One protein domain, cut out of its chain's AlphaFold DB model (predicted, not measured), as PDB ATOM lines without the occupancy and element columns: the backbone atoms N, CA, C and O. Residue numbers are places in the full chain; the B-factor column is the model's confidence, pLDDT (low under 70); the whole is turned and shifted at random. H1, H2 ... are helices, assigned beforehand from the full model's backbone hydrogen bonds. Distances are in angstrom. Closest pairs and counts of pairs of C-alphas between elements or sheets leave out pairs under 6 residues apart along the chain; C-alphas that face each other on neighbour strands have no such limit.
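Overview. This is residues 144 to 234 of the 240 residues of an uncharacterized protein of Dendrothele bispora (strain CBS 962.96) (UniProt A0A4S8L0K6). Three helices joined end to end make an open arc, H1, H2 and H3, with a corner at each of the two joints, and the helix-free first stretch, residues 144 to 166, lies across the open side between H1 and H3. After H3 the backbone of residues 215 to 234, with no named element, folds back across the arc, crosses past H2 and runs on beyond it to Pro 234; the C-alphas of this stretch lie 5 to 27 A from the mean of all C-alphas. The printed part has 91 residues with three named helices, in the order H1, H2, H3, and no named strand; the class is all helix, though 45 of the 91 residues, under half, are in named elements. The whole is only just compact, close to loose, with a radius of gyration of the C-alphas of 14.6 A, and it spans 46 by 32 by 23 A.

Along the chain. Begin with H2, residues 180 to 196: find C-alpha 180 at (-4.191, 23.179, -42.093), and from there the helix runs 24.2 A to C-alpha 196. H3, residues 198 to 214, is as long in residues, 17, and runs 24.1 A to C-alpha 214 at (14.195, 5.778, -27.917). Look before H2 for H1, residues 167 to 177, which begins with C-alpha 167 at (9.457, 8.520, -52.132) and is 15.2 A long. Within residues 144 to 166, look for a short antiparallel pairing of residues 150 to 151 with residues 160 to 161.

Arrangement. From H2, look first to H3: the two only just touch, with 3 pairs of C-alphas within 8 A, and only at the corner by their link, H2 with residues 193 to 194 alone and H3 with residues 201 to 202 alone. Their closest C-alphas are those of Gln 194 and Tyr 201, 5.5 A apart. Their lines stand at a steep tilt of 55 degrees, opposite ways. H1 and H2 are close but not clearly touching; their closest C-alphas, of Leu 177 and Gln 183, are 6.7 A apart. These two run the same way at a steep tilt of 65 degrees. H1 and H3 are apart. In H1, H2 and H3 every O i to N i+4 pair is within hydrogen-bond range.

Size, cuts and confidence. The two C-alphas farthest apart are those of Ser 166 and Pro 234, 46.8 A. The printed part runs from residue 144 to 234 and has no cut. The links H1 to H2 and H2 to H3 are both tight, of 2 residues and 1 residue. Residues 195 to 200, of which 198 to 200 belong to H3, stand free. Residues 215 to 234 hold no named element. The mean pLDDT of the printed part is 85.4; look for the values under 70 at residue 144 and at residues 224 to 234.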
ATOM      1  N   PRO A 144      -8.466   5.096 -52.739       68.56
ATOM      2  CA  PRO A 144      -7.317   4.427 -52.159       68.56
ATOM      3  C   PRO A 144      -7.158   4.843 -50.690       68.56
ATOM      4  O   PRO A 144      -6.894   6.003 -50.385       68.56
ATOM      5  N   ALA A 145      -7.280   3.883 -49.772       78.62
ATOM      6  CA  ALA A 145      -6.907   4.080 -48.377       78.62
ATOM      7  C   ALA A 145      -5.393   3.891 -48.227       78.62
ATOM      8  O   ALA A 145      -4.857   2.818 -48.523       78.62
ATOM      9  N   ILE A 146      -4.697   4.928 -47.762       83.94
ATOM     10  CA  ILE A 146      -3.255   4.876 -47.521       83.94
ATOM     11  C   ILE A 146      -2.998   4.955 -46.020       83.94
ATOM     12  O   ILE A 146      -3.389   5.905 -45.349       83.94
ATOM     13  N   LEU A 147      -2.308   3.945 -45.497       84.56
ATOM     14  CA  LEU A 147      -1.852   3.924 -44.115       84.56
ATOM     15  C   LEU A 147      -0.625   4.823 -43.955       84.56
ATOM     16  O   LEU A 147       0.402   4.617 -44.607       84.56
ATOM     17  N   VAL A 148      -0.717   5.782 -43.042       89.25
ATOM     18  CA  VAL A 148       0.372   6.667 -42.622       89.25
ATOM     19  C   VAL A 148       0.594   6.525 -41.119       89.25
ATOM     20  O   VAL A 148      -0.338   6.223 -40.380       89.25
ATOM     21  N   GLY A 149       1.831   6.736 -40.664       91.31
ATOM     22  CA  GLY A 149       2.159   6.792 -39.236       91.31
ATOM     23  C   GLY A 149       3.183   5.766 -38.806       91.31
ATOM     24  O   GLY A 149       4.082   5.429 -39.577       91.31
ATOM     25  N   MET A 150       3.082   5.310 -37.561       92.69
ATOM     26  CA  MET A 150       3.980   4.320 -36.968       92.69
ATOM     27  C   MET A 150       3.229   3.013 -36.741       92.69
ATOM     28  O   MET A 150       2.067   3.012 -36.350       92.69
ATOM     29  N   SER A 151       3.895   1.886 -36.980       92.38
ATOM     30  CA  SER A 151       3.318   0.571 -36.698       92.38
ATOM     31  C   SER A 151       4.359  -0.391 -36.138       92.38
ATOM     32  O   SER A 151       5.532  -0.377 -36.527       92.38
ATOM     33  N   TYR A 152       3.893  -1.261 -35.245       90.69
ATOM     34  CA  TYR A 152       4.610  -2.435 -34.754       90.69
ATOM     35  C   TYR A 152       3.886  -3.709 -35.203       90.69
ATOM     36  O   TYR A 152       3.522  -4.572 -34.413       90.69
ATOM     37  N   SER A 153       3.571  -3.806 -36.490       85.50
ATOM     38  CA  SER A 153       2.864  -4.961 -37.041       85.50
ATOM     39  C   SER A 153       3.602  -5.534 -38.253       85.50
ATOM     40  O   SER A 153       4.647  -5.035 -38.677       85.50
ATOM     41  N   GLY A 154       3.115  -6.664 -38.773       84.06
ATOM     42  CA  GLY A 154       3.676  -7.288 -39.976       84.06
ATOM     43  C   GLY A 154       4.993  -8.047 -39.766       84.06
ATOM     44  O   GLY A 154       5.729  -8.268 -40.724       84.06
ATOM     45  N   GLY A 155       5.305  -8.459 -38.532       90.94
ATOM     46  CA  GLY A 155       6.515  -9.235 -38.227       90.94
ATOM     47  C   GLY A 155       7.802  -8.405 -38.170       90.94
ATOM     48  O   GLY A 155       8.896  -8.969 -38.237       90.94
ATOM     49  N   ARG A 156       7.681  -7.077 -38.052       87.06
ATOM     50  CA  ARG A 156       8.801  -6.187 -37.734       87.06
ATOM     51  C   ARG A 156       9.273  -6.463 -36.304       87.06
ATOM     52  O   ARG A 156       8.458  -6.659 -35.413       87.06
ATOM     53  N   LYS A 157      10.591  -6.476 -36.085       95.25
ATOM     54  CA  LYS A 157      11.179  -6.643 -34.741       95.25
ATOM     55  C   LYS A 157      11.137  -5.360 -33.915       95.25
ATOM     56  O   LYS A 157      11.258  -5.419 -32.698       95.25
ATOM     57  N   GLN A 158      10.985  -4.215 -34.579       94.75
ATOM     58  CA  GLN A 158      11.027  -2.884 -33.982       94.75
ATOM     59  C   GLN A 158       9.924  -1.998 -34.577       94.75
ATOM     60  O   GLN A 158       9.561  -2.189 -35.746       94.75
ATOM     61  N   PRO A 159       9.376  -1.053 -33.794       95.00
ATOM     62  CA  PRO A 159       8.408  -0.081 -34.287       95.00
ATOM     63  C   PRO A 159       9.079   0.843 -35.302       95.00
ATOM     64  O   PRO A 159      10.240   1.225 -35.154       95.00
ATOM     65  N   GLY A 160       8.347   1.172 -36.360       95.31
ATOM     66  CA  GLY A 160       8.862   1.980 -37.457       95.31
ATOM     67  C   GLY A 160       7.752   2.724 -38.172       95.31
ATOM     68  O   GLY A 160       6.593   2.290 -38.152       95.31
ATOM     69  N   ASN A 161       8.110   3.807 -38.859       94.50
ATOM     70  CA  ASN A 161       7.192   4.460 -39.781       94.50
ATOM     71  C   ASN A 161       6.675   3.451 -40.821       94.50
ATOM     72  O   ASN A 161       7.384   2.531 -41.260       94.50
ATOM     73  N   ILE A 162       5.403   3.580 -41.182       92.56
ATOM     74  CA  ILE A 162       4.787   2.789 -42.241       92.56
ATOM     75  C   ILE A 162       5.507   3.146 -43.538       92.56
ATOM     76  O   ILE A 162       5.597   4.314 -43.918       92.56
ATOM     77  N   ALA A 163       6.094   2.129 -44.168       90.62
ATOM     78  CA  ALA A 163       6.886   2.319 -45.370       90.62
ATOM     79  C   ALA A 163       5.934   2.586 -46.533       90.62
ATOM     80  O   ALA A 163       5.032   1.786 -46.782       90.62
ATOM     81  N   GLN A 164       6.145   3.699 -47.226       93.19
ATOM     82  CA  GLN A 164       5.414   4.006 -48.447       93.19
ATOM     83  C   GLN A 164       6.090   3.330 -49.635       93.19
ATOM     84  O   GLN A 164       7.305   3.124 -49.639       93.19
ATOM     85  N   SER A 165       5.296   2.973 -50.641       88.94
ATOM     86  CA  SER A 165       5.777   2.265 -51.832       88.94
ATOM     87  C   SER A 165       6.773   3.083 -52.657       88.94
ATOM     88  O   SER A 165       7.567   2.500 -53.392       88.94
ATOM     89  N   SER A 166       6.750   4.414 -52.544       93.44
ATOM     90  CA  SER A 166       7.690   5.306 -53.218       93.44
ATOM     91  C   SER A 166       7.962   6.581 -52.415       93.44
ATOM     92  O   SER A 166       7.146   7.013 -51.596       93.44
ATOM     93  N   ALA A 167       9.108   7.214 -52.692       90.88
ATOM     94  CA  ALA A 167       9.457   8.520 -52.132       90.88
ATOM     95  C   ALA A 167       8.452   9.607 -52.550       90.88
ATOM     96  O   ALA A 167       8.076  10.428 -51.725       90.88
ATOM     97  N   ALA A 168       7.947   9.561 -53.788       90.94
ATOM     98  CA  ALA A 168       6.937  10.501 -54.275       90.94
ATOM     99  C   ALA A 168       5.630  10.414 -53.472       90.94
ATOM    100  O   ALA A 168       5.086  11.441 -53.074       90.94
ATOM    101  N   VAL A 169       5.156   9.198 -53.169       90.19
ATOM    102  CA  VAL A 169       3.966   8.994 -52.325       90.19
ATOM    103  C   VAL A 169       4.210   9.525 -50.915       90.19
ATOM    104  O   VAL A 169       3.350  10.200 -50.360       90.19
ATOM    105  N   LEU A 170       5.394   9.283 -50.346       89.94
ATOM    106  CA  LEU A 170       5.751   9.835 -49.041       89.94
ATOM    107  C   LEU A 170       5.744  11.372 -49.044       89.94
ATOM    108  O   LEU A 170       5.221  11.966 -48.103       89.94
ATOM    109  N   THR A 171       6.280  12.012 -50.085       91.44
ATOM    110  CA  THR A 171       6.265  13.475 -50.236       91.44
ATOM    111  C   THR A 171       4.841  14.007 -50.350       91.44
ATOM    112  O   THR A 171       4.494  14.941 -49.632       91.44
ATOM    113  N   LEU A 172       3.996  13.382 -51.176       93.06
ATOM    114  CA  LEU A 172       2.593  13.775 -51.322       93.06
ATOM    115  C   LEU A 172       1.829  13.648 -50.005       93.06
ATOM    116  O   LEU A 172       1.130  14.575 -49.621       93.06
ATOM    117  N   LEU A 173       1.997  12.539 -49.281       92.00
ATOM    118  CA  LEU A 173       1.345  12.338 -47.984       92.00
ATOM    119  C   LEU A 173       1.853  13.325 -46.934       92.00
ATOM    120  O   LEU A 173       1.065  13.828 -46.145       92.00
ATOM    121  N   THR A 174       3.154  13.618 -46.928       90.44
ATOM    122  CA  THR A 174       3.730  14.603 -46.002       90.44
ATOM    123  C   THR A 174       3.197  16.002 -46.307       90.44
ATOM    124  O   THR A 174       2.810  16.711 -45.386       90.44
ATOM    125  N   GLY A 175       3.107  16.377 -47.587       93.19
ATOM    126  CA  GLY A 175       2.491  17.631 -48.017       93.19
ATOM    127  C   GLY A 175       1.006  17.693 -47.663       93.19
ATOM    128  O   GLY A 175       0.557  18.697 -47.126       93.19
ATOM    129  N   LEU A 176       0.265  16.602 -47.881       91.88
ATOM    130  CA  LEU A 176      -1.155  16.498 -47.544       91.88
ATOM    131  C   LEU A 176      -1.393  16.687 -46.038       91.88
ATOM    132  O   LEU A 176      -2.242  17.476 -45.639       91.88
ATOM    133  N   LEU A 177      -0.609  16.008 -45.199       90.12
ATOM    134  CA  LEU A 177      -0.699  16.120 -43.740       90.12
ATOM    135  C   LEU A 177      -0.235  17.487 -43.215       90.12
ATOM    136  O   LEU A 177      -0.616  17.873 -42.112       90.12
ATOM    137  N   ALA A 178       0.554  18.226 -43.997       91.56
ATOM    138  CA  ALA A 178       0.950  19.589 -43.673       91.56
ATOM    139  C   ALA A 178      -0.156  20.624 -43.948       91.56
ATOM    140  O   ALA A 178      -0.039  21.750 -43.469       91.56
ATOM    141  N   TYR A 179      -1.244  20.287 -44.652       91.69
ATOM    142  CA  TYR A 179      -2.356  21.227 -44.824       91.69
ATOM    143  C   TYR A 179      -3.106  21.471 -43.514       91.69
ATOM    144  O   TYR A 179      -3.402  20.543 -42.758       91.69
ATOM    145  N   GLN A 180      -3.499  22.728 -43.301       90.62
ATOM    146  CA  GLN A 180      -4.191  23.179 -42.093       90.62
ATOM    147  C   GLN A 180      -5.465  22.381 -41.793       90.62
ATOM    148  O   GLN A 180      -5.782  22.145 -40.632       90.62
ATOM    149  N   CYS A 181      -6.192  21.933 -42.816       92.81
ATOM    150  CA  CYS A 181      -7.415  21.155 -42.641       92.81
ATOM    151  C   CYS A 181      -7.176  19.795 -41.978       92.81
ATOM    152  O   CYS A 181      -7.902  19.424 -41.059       92.81
ATOM    153  N   PHE A 182      -6.132  19.076 -42.394       89.06
ATOM    154  CA  PHE A 182      -5.772  17.790 -41.802       89.06
ATOM    155  C   PHE A 182      -5.176  17.958 -40.408       89.06
ATOM    156  O   PHE A 182      -5.467  17.143 -39.535       89.06
ATOM    157  N   GLN A 183      -4.405  19.026 -40.184       89.38
ATOM    158  CA  GLN A 183      -3.936  19.383 -38.844       89.38
ATOM    159  C   GLN A 183      -5.124  19.657 -37.912       89.38
ATOM    160  O   GLN A 183      -5.250  19.005 -36.884       89.38
ATOM    161  N   SER A 184      -6.071  20.502 -38.336       90.06
ATOM    162  CA  SER A 184      -7.264  20.853 -37.548       90.06
ATOM    163  C   SER A 184      -8.142  19.634 -37.250       90.06
ATOM    164  O   SER A 184      -8.628  19.480 -36.133       90.06
ATOM    165  N   LEU A 185      -8.317  18.732 -38.223       90.06
ATOM    166  CA  LEU A 185      -9.057  17.485 -38.020       90.06
ATOM    167  C   LEU A 185      -8.351  16.558 -37.020       90.06
ATOM    168  O   LEU A 185      -9.007  15.951 -36.173       90.06
ATOM    169  N   SER A 186      -7.022  16.447 -37.108       89.38
ATOM    170  CA  SER A 186      -6.230  15.662 -36.158       89.38
ATOM    171  C   SER A 186      -6.290  16.259 -34.754       89.38
ATOM    172  O   SER A 186      -6.427  15.514 -33.785       89.38
ATOM    173  N   ASP A 187      -6.206  17.580 -34.635       88.12
ATOM    174  CA  ASP A 187      -6.287  18.280 -33.355       88.12
ATOM    175  C   ASP A 187      -7.667  18.094 -32.724       88.12
ATOM    176  O   ASP A 187      -7.764  17.719 -31.558       88.12
ATOM    177  N   PHE A 188      -8.737  18.234 -33.509       90.81
ATOM    178  CA  PHE A 188     -10.099  17.956 -33.056       90.81
ATOM    179  C   PHE A 188     -10.260  16.513 -32.555       90.81
ATOM    180  O   PHE A 188     -10.794  16.289 -31.467       90.81
ATOM    181  N   ALA A 189      -9.748  15.530 -33.303       89.00
ATOM    182  CA  ALA A 189      -9.782  14.129 -32.890       89.00
ATOM    183  C   ALA A 189      -8.993  13.887 -31.590       89.00
ATOM    184  O   ALA A 189      -9.460  13.152 -30.718       89.00
ATOM    185  N   ASN A 190      -7.832  14.530 -31.433       88.69
ATOM    186  CA  ASN A 190      -7.039  14.460 -30.206       88.69
ATOM    187  C   ASN A 190      -7.783  15.073 -29.014       88.69
ATOM    188  O   ASN A 190      -7.798  14.466 -27.945       88.69
ATOM    189  N   VAL A 191      -8.439  16.224 -29.199       90.31
ATOM    190  CA  VAL A 191      -9.249  16.877 -28.157       90.31
ATOM    191  C   VAL A 191     -10.392  15.968 -27.716       90.31
ATOM    192  O   VAL A 191     -10.546  15.725 -26.521       90.31
ATOM    193  N   ILE A 192     -11.151  15.397 -28.656       91.38
ATOM    194  CA  ILE A 192     -12.210  14.430 -28.330       91.38
ATOM    195  C   ILE A 192     -11.625  13.246 -27.559       91.38
ATOM    196  O   ILE A 192     -12.155  12.867 -26.515       91.38
ATOM    197  N   PHE A 193     -10.519  12.667 -28.029       89.75
ATOM    198  CA  PHE A 193      -9.932  11.505 -27.369       89.75
ATOM    199  C   PHE A 193      -9.461  11.829 -25.943       89.75
ATOM    200  O   PHE A 193      -9.686  11.045 -25.020       89.75
ATOM    201  N   GLN A 194      -8.888  13.014 -25.739       90.00
ATOM    202  CA  GLN A 194      -8.494  13.498 -24.422       90.00
ATOM    203  C   GLN A 194      -9.701  13.716 -23.499       90.00
ATOM    204  O   GLN A 194      -9.619  13.376 -22.320       90.00
ATOM    205  N   VAL A 195     -10.813  14.249 -24.012       92.25
ATOM    206  CA  VAL A 195     -12.034  14.496 -23.224       92.25
ATOM    207  C   VAL A 195     -12.701  13.184 -22.809       92.25
ATOM    208  O   VAL A 195     -13.022  13.006 -21.636       92.25
ATOM    209  N   TYR A 196     -12.880  12.248 -23.741       94.94
ATOM    210  CA  TYR A 196     -13.621  11.009 -23.476       94.94
ATOM    211  C   TYR A 196     -12.781   9.913 -22.808       94.94
ATOM    212  O   TYR A 196     -13.339   9.038 -22.147       94.94
ATOM    213  N   ALA A 197     -11.454   9.930 -22.968       92.50
ATOM    214  CA  ALA A 197     -10.570   8.877 -22.465       92.50
ATOM    215  C   ALA A 197      -9.224   9.433 -21.972       92.50
ATOM    216  O   ALA A 197      -8.157   8.943 -22.341       92.50
ATOM    217  N   SER A 198      -9.267  10.449 -21.106       91.62
ATOM    218  CA  SER A 198      -8.091  11.188 -20.615       91.62
ATOM    219  C   SER A 198      -6.953  10.308 -20.077       91.62
ATOM    220  O   SER A 198      -5.790  10.538 -20.409       91.62
ATOM    221  N   GLN A 199      -7.264   9.267 -19.292       89.75
ATOM    222  CA  GLN A 199      -6.256   8.340 -18.756       89.75
ATOM    223  C   GLN A 199      -5.573   7.536 -19.871       89.75
ATOM    224  O   GLN A 199      -4.346   7.425 -19.908       89.75
ATOM    225  N   THR A 200      -6.361   7.004 -20.810       92.12
ATOM    226  CA  THR A 200      -5.853   6.262 -21.972       92.12
ATOM    227  C   THR A 200      -5.030   7.168 -22.878       92.12
ATOM    228  O   THR A 200      -3.965   6.765 -23.346       92.12
ATOM    229  N   TYR A 201      -5.493   8.398 -23.085       91.69
ATOM    230  CA  TYR A 201      -4.793   9.414 -23.851       91.69
ATOM    231  C   TYR A 201      -3.426   9.740 -23.236       91.69
ATOM    232  O   TYR A 201      -2.414   9.688 -23.936       91.69
ATOM    233  N   GLY A 202      -3.371   9.992 -21.921       89.75
ATOM    234  CA  GLY A 202      -2.119  10.240 -21.201       89.75
ATOM    235  C   GLY A 202      -1.128   9.083 -21.345       89.75
ATOM    236  O   GLY A 202       0.015   9.293 -21.748       89.75
ATOM    237  N   HIS A 203      -1.595   7.848 -21.130       93.44
ATOM    238  CA  HIS A 203      -0.773   6.654 -21.324       93.44
ATOM    239  C   HIS A 203      -0.234   6.539 -22.760       93.44
ATOM    240  O   HIS A 203       0.960   6.313 -22.966       93.44
ATOM    241  N   TYR A 204      -1.094   6.735 -23.764       92.88
ATOM    242  CA  TYR A 204      -0.702   6.674 -25.171       92.88
ATOM    243  C   TYR A 204       0.343   7.742 -25.518       92.88
ATOM    244  O   TYR A 204       1.329   7.456 -26.205       92.88
ATOM    245  N   TRP A 205       0.163   8.956 -24.998       92.44
ATOM    246  CA  TRP A 205       1.084  10.068 -25.200       92.44
ATOM    247  C   TRP A 205       2.459   9.808 -24.578       92.44
ATOM    248  O   TRP A 205       3.482  10.005 -25.239       92.44
ATOM    249  N   ASP A 206       2.508   9.289 -23.352       93.62
ATOM    250  CA  ASP A 206       3.768   8.937 -22.694       93.62
ATOM    251  C   ASP A 206       4.489   7.786 -23.409       93.62
ATOM    252  O   ASP A 206       5.718   7.824 -23.571       93.62
ATOM    253  N   CYS A 207       3.742   6.800 -23.917       93.94
ATOM    254  CA  CYS A 207       4.289   5.749 -24.773       93.94
ATOM    255  C   CYS A 207       4.883   6.319 -26.069       93.94
ATOM    256  O   CYS A 207       6.012   5.965 -26.417       93.94
ATOM    257  N   LEU A 208       4.179   7.218 -26.765       91.94
ATOM    258  CA  LEU A 208       4.681   7.866 -27.983       91.94
ATOM    259  C   LEU A 208       5.932   8.711 -27.718       91.94
ATOM    260  O   LEU A 208       6.914   8.610 -28.458       91.94
ATOM    261  N   ARG A 209       5.940   9.496 -26.638       93.69
ATOM    262  CA  ARG A 209       7.102  10.299 -26.238       93.69
ATOM    263  C   ARG A 209       8.311   9.416 -25.937       93.69
ATOM    264  O   ARG A 209       9.409   9.691 -26.423       93.69
ATOM    265  N   SER A 210       8.106   8.339 -25.179       94.56
ATOM    266  CA  SER A 210       9.152   7.356 -24.869       94.56
ATOM    267  C   SER A 210       9.683   6.689 -26.137       94.56
ATOM    268  O   SER A 210      10.892   6.526 -26.299       94.56
ATOM    269  N   LEU A 211       8.787   6.371 -27.072       94.44
ATOM    270  CA  LEU A 211       9.123   5.766 -28.352       94.44
ATOM    271  C   LEU A 211       9.977   6.699 -29.232       94.44
ATOM    272  O   LEU A 211      10.975   6.253 -29.801       94.44
ATOM    273  N   TRP A 212       9.637   7.990 -29.309       94.56
ATOM    274  CA  TRP A 212      10.436   8.986 -30.039       94.56
ATOM    275  C   TRP A 212      11.779   9.269 -29.376       94.56
ATOM    276  O   TRP A 212      12.779   9.432 -30.074       94.56
ATOM    277  N   LYS A 213      11.826   9.282 -28.039       94.88
ATOM    278  CA  LYS A 213      13.083   9.402 -27.291       94.88
ATOM    279  C   LYS A 213      14.005   8.212 -27.568       94.88
ATOM    280  O   LYS A 213      15.205   8.400 -27.743       94.88
ATOM    281  N   TRP A 214      13.449   7.002 -27.620       96.38
ATOM    282  CA  TRP A 214      14.195   5.778 -27.917       96.38
ATOM    283  C   TRP A 214      14.729   5.743 -29.356       96.38
ATOM    284  O   TRP A 214      15.871   5.344 -29.572       96.38
ATOM    285  N   ASN A 215      13.930   6.166 -30.341       95.94
ATOM    286  CA  ASN A 215      14.346   6.192 -31.742       95.94
ATOM    287  C   ASN A 215      14.036   7.543 -32.406       95.94
ATOM    288  O   ASN A 215      12.960   7.708 -32.992       95.94
ATOM    289  N   PRO A 216      15.016   8.468 -32.424       94.94
ATOM    290  CA  PRO A 216      14.877   9.779 -33.056       94.94
ATOM    291  C   PRO A 216      14.650   9.740 -34.576       94.94
ATOM    292  O   PRO A 216      14.309  10.757 -35.172       94.94
ATOM    293  N   ARG A 217      14.834   8.583 -35.234       94.38
ATOM    294  CA  ARG A 217      14.546   8.431 -36.673       94.38
ATOM    295  C   ARG A 217      13.052   8.293 -36.961       94.38
ATOM    296  O   ARG A 217      12.655   8.377 -38.125       94.38
ATOM    297  N   LEU A 218      12.233   8.040 -35.937       94.12
ATOM    298  CA  LEU A 218      10.788   7.969 -36.090       94.12
ATOM    299  C   LEU A 218      10.231   9.355 -36.401       94.12
ATOM    300  O   LEU A 218      10.363  10.286 -35.610       94.12
ATOM    301  N   ARG A 219       9.585   9.487 -37.559       89.81
ATOM    302  CA  ARG A 219       8.986  10.760 -37.969       89.81
ATOM    303  C   ARG A 219       7.621  10.929 -37.323       89.81
ATOM    304  O   ARG A 219       6.779  10.032 -37.433       89.81
ATOM    305  N   ARG A 220       7.400  12.095 -36.718       90.12
ATOM    306  CA  ARG A 220       6.063  12.567 -36.351       90.12
ATOM    307  C   ARG A 220       5.310  12.926 -37.629       90.12
ATOM    308  O   ARG A 220       5.900  13.465 -38.561       90.12
ATOM    309  N   GLN A 221       4.033  12.563 -37.694       86.94
ATOM    310  CA  GLN A 221       3.192  12.862 -38.858       86.94
ATOM    311  C   GLN A 221       2.807  14.336 -38.911       86.94
ATOM    312  O   GLN A 221       2.740  14.911 -39.990       86.94
ATOM    313  N   PHE A 222       2.607  14.928 -37.738       85.81
ATOM    314  CA  PHE A 222       2.309  16.336 -37.563       85.81
ATOM    315  C   PHE A 222       3.503  16.971 -36.852       85.81
ATOM    316  O   PHE A 222       3.974  16.460 -35.833       85.81
ATOM    317  N   LEU A 223       4.058  18.026 -37.456       71.12
ATOM    318  CA  LEU A 223       5.256  18.709 -36.953       71.12
ATOM    319  C   LEU A 223       4.958  19.532 -35.695       71.12
ATOM    320  O   LEU A 223       5.843  19.787 -34.883       71.12
ATOM    321  N   HIS A 224       3.707  19.954 -35.559       66.56
ATOM    322  CA  HIS A 224       3.256  20.772 -34.459       66.56
ATOM    323  C   HIS A 224       3.046  19.915 -33.208       66.56
ATOM    324  O   HIS A 224       2.098  19.141 -33.114       66.56
ATOM    325  N   ASP A 225       3.901  20.129 -32.206       57.47
ATOM    326  CA  ASP A 225       3.681  19.750 -30.802       57.47
ATOM    327  C   ASP A 225       2.534  20.584 -30.173       57.47
ATOM    328  O   ASP A 225       2.618  21.037 -29.033       57.47
ATOM    329  N   GLN A 226       1.444  20.830 -30.914       51.00
ATOM    330  CA  GLN A 226       0.283  21.602 -30.442       51.00
ATOM    331  C   GLN A 226      -0.562  20.835 -29.421       51.00
ATOM    332  O   GLN A 226      -1.471  21.401 -28.829       51.00
ATOM    333  N   LEU A 227      -0.143  19.624 -29.052       49.59
ATOM    334  CA  LEU A 227      -0.457  19.038 -27.752       49.59
ATOM    335  C   LEU A 227       0.298  19.746 -26.616       49.59
ATOM    336  O   LEU A 227       0.736  19.113 -25.652       49.59
ATOM    337  N   ARG A 228       0.421  21.080 -26.687       46.19
ATOM    338  CA  ARG A 228       0.425  21.844 -25.449       46.19
ATOM    339  C   ARG A 228      -0.892  21.470 -24.783       46.19
ATOM    340  O   ARG A 228      -1.931  21.583 -25.432       46.19
ATOM    341  N   PRO A 229      -0.879  21.015 -23.527       43.97
ATOM    342  CA  PRO A 229      -2.081  21.063 -22.728       43.97
ATOM    343  C   PRO A 229      -2.482  22.539 -22.736       43.97
ATOM    344  O   PRO A 229      -1.886  23.351 -22.030       43.97
ATOM    345  N   LEU A 230      -3.406  22.923 -23.619       40.59
ATOM    346  CA  LEU A 230      -4.205  24.114 -23.409       40.59
ATOM    347  C   LEU A 230      -4.818  23.855 -22.050       40.59
ATOM    348  O   LEU A 230      -5.566  22.898 -21.879       40.59
ATOM    349  N   TYR A 231      -4.295  24.586 -21.078       43.25
ATOM    350  CA  TYR A 231      -4.517  24.415 -19.667       43.25
ATOM    351  C   TYR A 231      -5.977  24.042 -19.388       43.25
ATOM    352  O   TYR A 231      -6.839  24.907 -19.293       43.25
ATOM    353  N   CYS A 232      -6.241  22.755 -19.157       38.84
ATOM    354  CA  CYS A 232      -7.194  22.399 -18.124       38.84
ATOM    355  C   CYS A 232      -6.511  22.827 -16.826       38.84
ATOM    356  O   CYS A 232      -5.853  22.021 -16.167       38.84
ATOM    357  N   LEU A 233      -6.579  24.125 -16.508       39.19
ATOM    358  CA  LEU A 233      -6.437  24.549 -15.127       39.19
ATOM    359  C   LEU A 233      -7.424  23.665 -14.355       39.19
ATOM    360  O   LEU A 233      -8.601  23.629 -14.732       39.19
ATOM    361  N   PRO A 234      -6.975  22.887 -13.356       40.19
ATOM    362  CA  PRO A 234      -7.927  22.216 -12.489       40.19
ATOM    363  C   PRO A 234      -8.888  23.292 -11.966       40.19
ATOM    364  O   PRO A 234      -8.423  24.406 -11.693       40.19
TER     365      PRO A 234